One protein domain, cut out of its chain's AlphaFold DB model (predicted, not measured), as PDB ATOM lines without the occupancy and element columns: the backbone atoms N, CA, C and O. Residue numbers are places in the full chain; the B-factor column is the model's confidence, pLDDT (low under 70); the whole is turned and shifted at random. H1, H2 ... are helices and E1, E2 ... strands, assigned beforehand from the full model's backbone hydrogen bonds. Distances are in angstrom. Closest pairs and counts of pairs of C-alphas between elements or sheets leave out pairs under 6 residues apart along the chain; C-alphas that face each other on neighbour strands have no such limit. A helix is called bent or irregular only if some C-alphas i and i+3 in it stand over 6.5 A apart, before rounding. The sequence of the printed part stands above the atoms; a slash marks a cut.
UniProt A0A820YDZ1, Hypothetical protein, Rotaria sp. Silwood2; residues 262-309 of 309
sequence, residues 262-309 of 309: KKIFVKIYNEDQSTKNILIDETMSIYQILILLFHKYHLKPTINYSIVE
ATOM      1  N   LYS A 262     104.774 134.214 111.269       90.75
ATOM      2  CA  LYS A 262     105.967 133.386 111.067       90.75
ATOM      3  C   LYS A 262     106.656 133.736 109.753       90.75
ATOM      4  O   LYS A 262     106.012 133.873 108.716       90.75
ATOM      5  N   LYS A 263     107.992 133.810 109.785       90.31
ATOM      6  CA  LYS A 263     108.828 134.097 108.610       90.31
ATOM      7  C   LYS A 263     109.721 132.912 108.268       90.31
ATOM      8  O   LYS A 263     110.320 132.305 109.154       90.31
ATOM      9  N   ILE A 264     109.848 132.617 106.979       89.69
ATOM     10  CA  ILE A 264     110.693 131.553 106.440       89.69
ATOM     11  C   ILE A 264     111.643 132.101 105.372       89.69
ATOM     12  O   ILE A 264     111.275 132.911 104.521       89.69
ATOM     13  N   PHE A 265     112.896 131.650 105.426       85.94
ATOM     14  CA  PHE A 265     113.877 131.911 104.378       85.94
ATOM     15  C   PHE A 265     113.760 130.854 103.288       85.94
ATOM     16  O   PHE A 265     113.966 129.666 103.532       85.94
ATOM     17  N   VAL A 266     113.476 131.303 102.071       87.62
ATOM     18  CA  VAL A 266     113.316 130.436 100.906       87.62
ATOM     19  C   VAL A 266     114.422 130.713  99.905       87.62
ATOM     20  O   VAL A 266     114.697 131.870  99.573       87.62
ATOM     21  N   LYS A 267     115.056 129.640  99.421       88.50
ATOM     22  CA  LYS A 267     116.030 129.708  98.335       88.50
ATOM     23  C   LYS A 267     115.327 129.433  97.015       88.50
ATOM     24  O   LYS A 267     114.748 128.367  96.821       88.50
ATOM     25  N   ILE A 268     115.432 130.402  96.122       88.12
ATOM     26  CA  ILE A 268     114.801 130.386  94.812       88.12
ATOM     27  C   ILE A 268     115.863 130.149  93.756       88.12
ATOM     28  O   ILE A 268     116.911 130.799  93.797       88.12
ATOM     29  N   TYR A 269     115.583 129.234  92.836       86.31
ATOM     30  CA  TYR A 269     116.408 128.936  91.676       86.31
ATOM     31  C   TYR A 269     115.721 129.468  90.426       86.31
ATOM     32  O   TYR A 269     114.527 129.267  90.231       86.31
ATOM     33  N   ASN A 270     116.488 130.139  89.585       85.31
ATOM     34  CA  ASN A 270     116.052 130.543  88.258       85.31
ATOM     35  C   ASN A 270     116.519 129.533  87.205       85.31
ATOM     36  O   ASN A 270     117.443 128.752  87.439       85.31
ATOM     37  N   GLU A 271     115.963 129.633  86.000       81.81
ATOM     38  CA  GLU A 271     116.387 128.840  84.836       81.81
ATOM     39  C   GLU A 271     117.865 129.005  84.467       81.81
ATOM     40  O   GLU A 271     118.495 128.078  83.962       81.81
ATOM     41  N   ASP A 272     118.444 130.174  84.749       80.94
ATOM     42  CA  ASP A 272     119.866 130.460  84.540       80.94
ATOM     43  C   ASP A 272     120.770 129.853  85.631       80.94
ATOM     44  O   ASP A 272     121.955 130.175  85.703       80.94
ATOM     45  N   GLN A 273     120.216 128.993  86.496       85.50
ATOM     46  CA  GLN A 273     120.860 128.394  87.671       85.50
ATOM     47  C   GLN A 273     121.317 129.419  88.722       85.50
ATOM     48  O   GLN A 273     121.950 129.053  89.720       85.50
ATOM     49  N   SER A 274     120.986 130.703  88.550       84.31
ATOM     50  CA  SER A 274     121.207 131.706  89.582       84.31
ATOM     51  C   SER A 274     120.242 131.482  90.740       84.31
ATOM     52  O   SER A 274     119.151 130.928  90.585       84.31
ATOM     53  N   THR A 275     120.649 131.909  91.937       89.44
ATOM     54  CA  THR A 275     119.837 131.704  93.136       89.44
ATOM     55  C   THR A 275     119.686 132.975  93.945       89.44
ATOM     56  O   THR A 275     120.615 133.781  94.043       89.44
ATOM     57  N   LYS A 276     118.512 133.160  94.552       86.25
ATOM     58  CA  LYS A 276     118.264 134.248  95.501       86.25
ATOM     59  C   LYS A 276     117.502 133.737  96.712       86.25
ATOM     60  O   LYS A 276     116.500 133.050  96.593       86.25
ATOM     61  N   ASN A 277     117.967 134.143  97.889       88.31
ATOM     62  CA  ASN A 277     117.259 133.892  99.141       88.31
ATOM     63  C   ASN A 277     116.295 135.044  99.417       88.31
ATOM     64  O   ASN A 277     116.726 136.200  99.408       88.31
ATOM     65  N   ILE A 278     115.022 134.765  99.650       90.50
ATOM     66  CA  ILE A 278     114.040 135.764 100.080       90.50
ATOM     67  C   ILE A 278     113.464 135.365 101.437       90.50
ATOM     68  O   ILE A 278     113.406 134.182 101.768       90.50
ATOM     69  N   LEU A 279     113.081 136.363 102.226       90.50
ATOM     70  CA  LEU A 279     112.316 136.161 103.446       90.50
ATOM     71  C   LEU A 279     110.846 136.323 103.076       90.50
ATOM     72  O   LEU A 279     110.474 137.382 102.571       90.50
ATOM     73  N   ILE A 280     110.054 135.281 103.288       92.19
ATOM     74  CA  ILE A 280     108.604 135.310 103.092       92.19
ATOM     75  C   ILE A 280     107.919 135.017 104.417       92.19
ATOM     76  O   ILE A 280     108.515 134.418 105.313       92.19
ATOM     77  N   ASP A 281     106.670 135.429 104.532       92.12
ATOM     78  CA  ASP A 281     105.814 135.067 105.649       92.12
ATOM     79  C   ASP A 281     104.538 134.365 105.176       92.12
ATOM     80  O   ASP A 281     104.272 134.287 103.977       92.12
ATOM     81  N   GLU A 282     103.773 133.818 106.120       88.38
ATOM     82  CA  GLU A 282     102.547 133.057 105.836       88.38
ATOM     83  C   GLU A 282     101.393 133.911 105.291       88.38
ATOM     84  O   GLU A 282     100.436 133.372 104.738       88.38
ATOM     85  N   THR A 283     101.485 135.238 105.406       92.06
ATOM     86  CA  THR A 283     100.491 136.165 104.850       92.06
ATOM     87  C   THR A 283     100.787 136.524 103.396       92.06
ATOM     88  O   THR A 283      99.912 137.034 102.689       92.06
ATOM     89  N   MET A 284     102.001 136.231 102.915       90.38
ATOM     90  CA  MET A 284     102.401 136.510 101.545       90.38
ATOM     91  C   MET A 284     101.776 135.529 100.550       90.38
ATOM     92  O   MET A 284     102.079 134.339 100.518       90.38
ATOM     93  N   SER A 285     100.972 136.064  99.638       90.75
ATOM     94  CA  SER A 285     100.504 135.347  98.452       90.75
ATOM     95  C   SER A 285     101.625 135.128  97.427       90.75
ATOM     96  O   SER A 285     102.562 135.922  97.313       90.75
ATOM     97  N   ILE A 286     101.467 134.107  96.575       87.75
ATOM     98  CA  ILE A 286     102.367 133.828  95.435       87.75
ATOM     99  C   ILE A 286     102.551 135.069  94.549       87.75
ATOM    100  O   ILE A 286     103.653 135.347  94.082       87.75
ATOM    101  N   TYR A 287     101.487 135.851  94.356       88.94
ATOM    102  CA  TYR A 287     101.532 137.095  93.590       88.94
ATOM    103  C   TYR A 287     102.497 138.125  94.199       88.94
ATOM    104  O   TYR A 287     103.329 138.695  93.491       88.94
ATOM    105  N   GLN A 288     102.439 138.334  95.517       92.75
ATOM    106  CA  GLN A 288     103.355 139.245  96.212       92.75
ATOM    107  C   GLN A 288     104.800 138.735  96.151       92.75
ATOM    108  O   GLN A 288     105.723 139.524  95.950       92.75
ATOM    109  N   ILE A 289     104.998 137.418  96.255       90.75
ATOM    110  CA  ILE A 289     106.318 136.795  96.110       90.75
ATOM    111  C   ILE A 289     106.871 137.023  94.693       90.75
ATOM    112  O   ILE A 289     108.021 137.433  94.546       90.75
ATOM    113  N   LEU A 290     106.059 136.844  93.645       89.62
ATOM    114  CA  LEU A 290     106.452 137.129  92.260       89.62
ATOM    115  C   LEU A 290     106.844 138.597  92.059       89.62
ATOM    116  O   LEU A 290     107.870 138.872  91.439       89.62
ATOM    117  N   ILE A 291     106.093 139.542  92.635       90.62
ATOM    118  CA  ILE A 291     106.451 140.968  92.600       90.62
ATOM    119  C   ILE A 291     107.819 141.208  93.245       90.62
ATOM    120  O   ILE A 291     108.669 141.871  92.642       90.62
ATOM    121  N   LEU A 292     108.067 140.649  94.435       91.75
ATOM    122  CA  LEU A 292     109.372 140.758  95.095       91.75
ATOM    123  C   LEU A 292     110.497 140.231  94.199       91.75
ATOM    124  O   LEU A 292     111.564 140.845  94.116       91.75
ATOM    125  N   LEU A 293     110.263 139.118  93.504       89.44
ATOM    126  CA  LEU A 293     111.241 138.545  92.585       89.44
ATOM    127  C   LEU A 293     111.485 139.444  91.378       89.44
ATOM    128  O   LEU A 293     112.644 139.667  91.035       89.44
ATOM    129  N   PHE A 294     110.448 140.034  90.783       88.81
ATOM    130  CA  PHE A 294     110.619 140.976  89.676       88.81
ATOM    131  C   PHE A 294     111.488 142.169  90.066       88.81
ATOM    132  O   PHE A 294     112.423 142.506  89.339       88.81
ATOM    133  N   HIS A 295     111.271 142.738  91.255       90.06
ATOM    134  CA  HIS A 295     112.143 143.787  91.779       90.06
ATOM    135  C   HIS A 295     113.580 143.298  91.983       90.06
ATOM    136  O   HIS A 295     114.529 144.003  91.641       90.06
ATOM    137  N   LYS A 296     113.758 142.082  92.507       90.31
ATOM    138  CA  LYS A 296     115.077 141.540  92.853       90.31
ATOM    139  C   LYS A 296     115.899 141.074  91.650       90.31
ATOM    140  O   LYS A 296     117.131 141.056  91.726       90.31
ATOM    141  N   TYR A 297     115.236 140.646  90.582       86.38
ATOM    142  CA  TYR A 297     115.846 140.202  89.327       86.38
ATOM    143  C   TYR A 297     115.799 141.275  88.230       86.38
ATOM    144  O   TYR A 297     116.285 141.029  87.132       86.38
ATOM    145  N   HIS A 298     115.258 142.465  88.523       87.88
ATOM    146  CA  HIS A 298     115.049 143.544  87.550       87.88
ATOM    147  C   HIS A 298     114.258 143.088  86.311       87.88
ATOM    148  O   HIS A 298     114.519 143.515  85.187       87.88
ATOM    149  N   LEU A 299     113.278 142.207  86.528       83.75
ATOM    150  CA  LEU A 299     112.392 141.693  85.489       83.75
ATOM    151  C   LEU A 299     111.133 142.554  85.394       83.75
ATOM    152  O   LEU A 299     110.685 143.151  86.374       83.75
ATOM    153  N   LYS A 300     110.528 142.594  84.206       84.25
ATOM    154  CA  LYS A 300     109.213 143.216  84.024       84.25
ATOM    155  C   LYS A 300     108.116 142.237  84.467       84.25
ATOM    156  O   LYS A 300     108.153 141.091  84.013       84.25
ATOM    157  N   PRO A 301     107.130 142.667  85.278       80.88
ATOM    158  CA  PRO A 301     105.985 141.832  85.621       80.88
ATOM    159  C   PRO A 301     105.219 141.420  84.362       80.88
ATOM    160  O   PRO A 301     104.747 142.272  83.611       80.88
ATOM    161  N   THR A 302     105.113 140.116  84.109       76.62
ATOM    162  CA  THR A 302     104.326 139.562  82.997       76.62
ATOM    163  C   THR A 302     103.654 138.261  83.428       76.62
ATOM    164  O   THR A 302     104.098 137.616  84.375       76.62
ATOM    165  N   ILE A 303     102.610 137.853  82.705       79.62
ATOM    166  CA  ILE A 303     101.846 136.622  82.972       79.62
ATOM    167  C   ILE A 303     102.625 135.322  82.692       79.62
ATOM    168  O   ILE A 303     102.116 134.239  82.954       79.62
ATOM    169  N   ASN A 304     103.841 135.417  82.147       77.50
ATOM    170  CA  ASN A 304     104.649 134.262  81.740       77.50
ATOM    171  C   ASN A 304     105.517 133.693  82.870       77.50
ATOM    172  O   ASN A 304     106.200 132.687  82.675       77.50
ATOM    173  N   TYR A 305     105.521 134.345  84.032       76.44
ATOM    174  CA  TYR A 305     106.293 133.912  85.187       76.44
ATOM    175  C   TYR A 305     105.407 133.167  86.173       76.44
ATOM    176  O   TYR A 305     104.324 133.627  86.535       76.44
ATOM    177  N   SER A 306     105.914 132.036  86.645       81.12
ATOM    178  CA  SER A 306     105.271 131.212  87.659       81.12
ATOM    179  C   SER A 306     106.309 130.698  88.643       81.12
ATOM    180  O   SER A 306     107.467 130.493  88.286       81.12
ATOM    181  N   ILE A 307     105.867 130.458  89.871       83.44
ATOM    182  CA  ILE A 307     106.640 129.718  90.864       83.44
ATOM    183  C   ILE A 307     106.323 128.233  90.683       83.44
ATOM    184  O   ILE A 307     105.154 127.877  90.538       83.44
ATOM    185  N   VAL A 308     107.354 127.394  90.664       81.19
ATOM    186  CA  VAL A 308     107.257 125.937  90.539       81.19
ATOM    187  C   VAL A 308     107.957 125.306  91.747       81.19
ATOM    188  O   VAL A 308     108.990 125.798  92.202       81.19
ATOM    189  N   GLU A 309     107.360 124.256  92.299       80.50
ATOM    190  CA  GLU A 309     107.938 123.456  93.390       80.50
ATOM    191  C   GLU A 309     108.713 122.259  92.838       80.50
ATOM    192  O   GLU A 309     108.196 121.608  91.897       80.50
TER     193      GLU A 309
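Overview. This is residues 262 to 309 of the 309 residues of the protein "Hypothetical protein" of Rotaria sp. Silwood2 (UniProt A0A820YDZ1). A long two-stranded hairpin, E1 and E2, makes the length of the domain, and after it the chain folds back into one helix, H1, that lies over the hairpin on the side of E2. A short last strand, E3, comes near the first residues of H1 but away from the hairpin, with H1 at the corner between E2 and E3. The printed part has 48 residues with one named helix and three named strands, in the order E1, E2, H1, E3. E1 and E2 form an antiparallel sheet of two strands, while E3 pairs with no named strand, and the class is mixed, helices and strands. The whole is compact, with a radius of gyration of the C-alphas of 10.6 A and spans of 29 by 21 by 19 A along the three main axes.

Along the chain. The sheet begins with E1, residues 263 to 269, which measures 19.3 A from first to last C-alpha. C-alpha 263 is at (108.828, 134.097, 108.610), and C-alpha 269 is at (116.408, 128.936, 91.676). E2, residues 275 to 281, also has 7 residues and measures 19.1 A; its last C-alpha, that of Asp 281, is at (105.814, 135.067, 105.649). H1, residues 286 to 297, has 12 residues and measures 16.1 A, from C-alpha 286 at (102.367, 133.828, 95.435) to C-alpha 297 at (115.846, 140.202, 89.327). H1 is not bent. E3, residues 305 to 308, has four residues and ends with C-alpha 308 at (107.257, 125.937, 90.539).

Arrangement. E1 and E2 are antiparallel neighbours and form a hairpin, with an angle of 154 degrees between their N-to-C directions. C-alphas that face each other run from 263 and 281, 4.3 A apart, through 266 and 278, 5.4 A apart, to 269 and 275, 4.6 A apart. Across this pair N 264 and O 280 are 2.8 A apart, and N 276 and O 268 are 3.0 A apart, both within hydrogen-bond range. From the hairpin outward, the closest C-alphas of E2 and H1 are those of Ile 280 and Ile 289, 7.5 A apart, and this is 1 pair of C-alphas within 8 A. The centres of E2 and H1 are 9.9 A apart. Within 10 A, H1 has 14 pairs of C-alphas with E2 and 1 with E1. E1 and H1 are apart, with no C-alpha of the one within 8 A of the other. Farther along, H1 and E3 have 4 pairs of C-alphas within 8 A; the closest are those of Ile 286 and Ile 307, 7.5 A apart, and the centres are 10.3 A apart. E3 is apart from E1 and from E2. In the backbone of H1 every O i to N i+4 pair is within hydrogen-bond range.

Size, cuts and confidence. The two C-alphas farthest apart are those of Lys 262 and Asp 272, 30.1 A, and the second of these lies in the link between E1 and E2. The C-alphas of Lys 262 and Glu 309, the first and last printed, are 20.4 A apart. Glu 309 is also the last residue of the chain. The printed part has no cut. The links from E1 to E2, with 5 residues, and from E2 to H1, with 4 residues, are tight. The link from H1 to E3, with 7 residues, is short but not tight, and no link is long. The mean pLDDT of the printed part is 86.8, and no printed residue is under 70. By element the mean is 88 for E1, 90 for E2, 90 for H1 and 81 for E3.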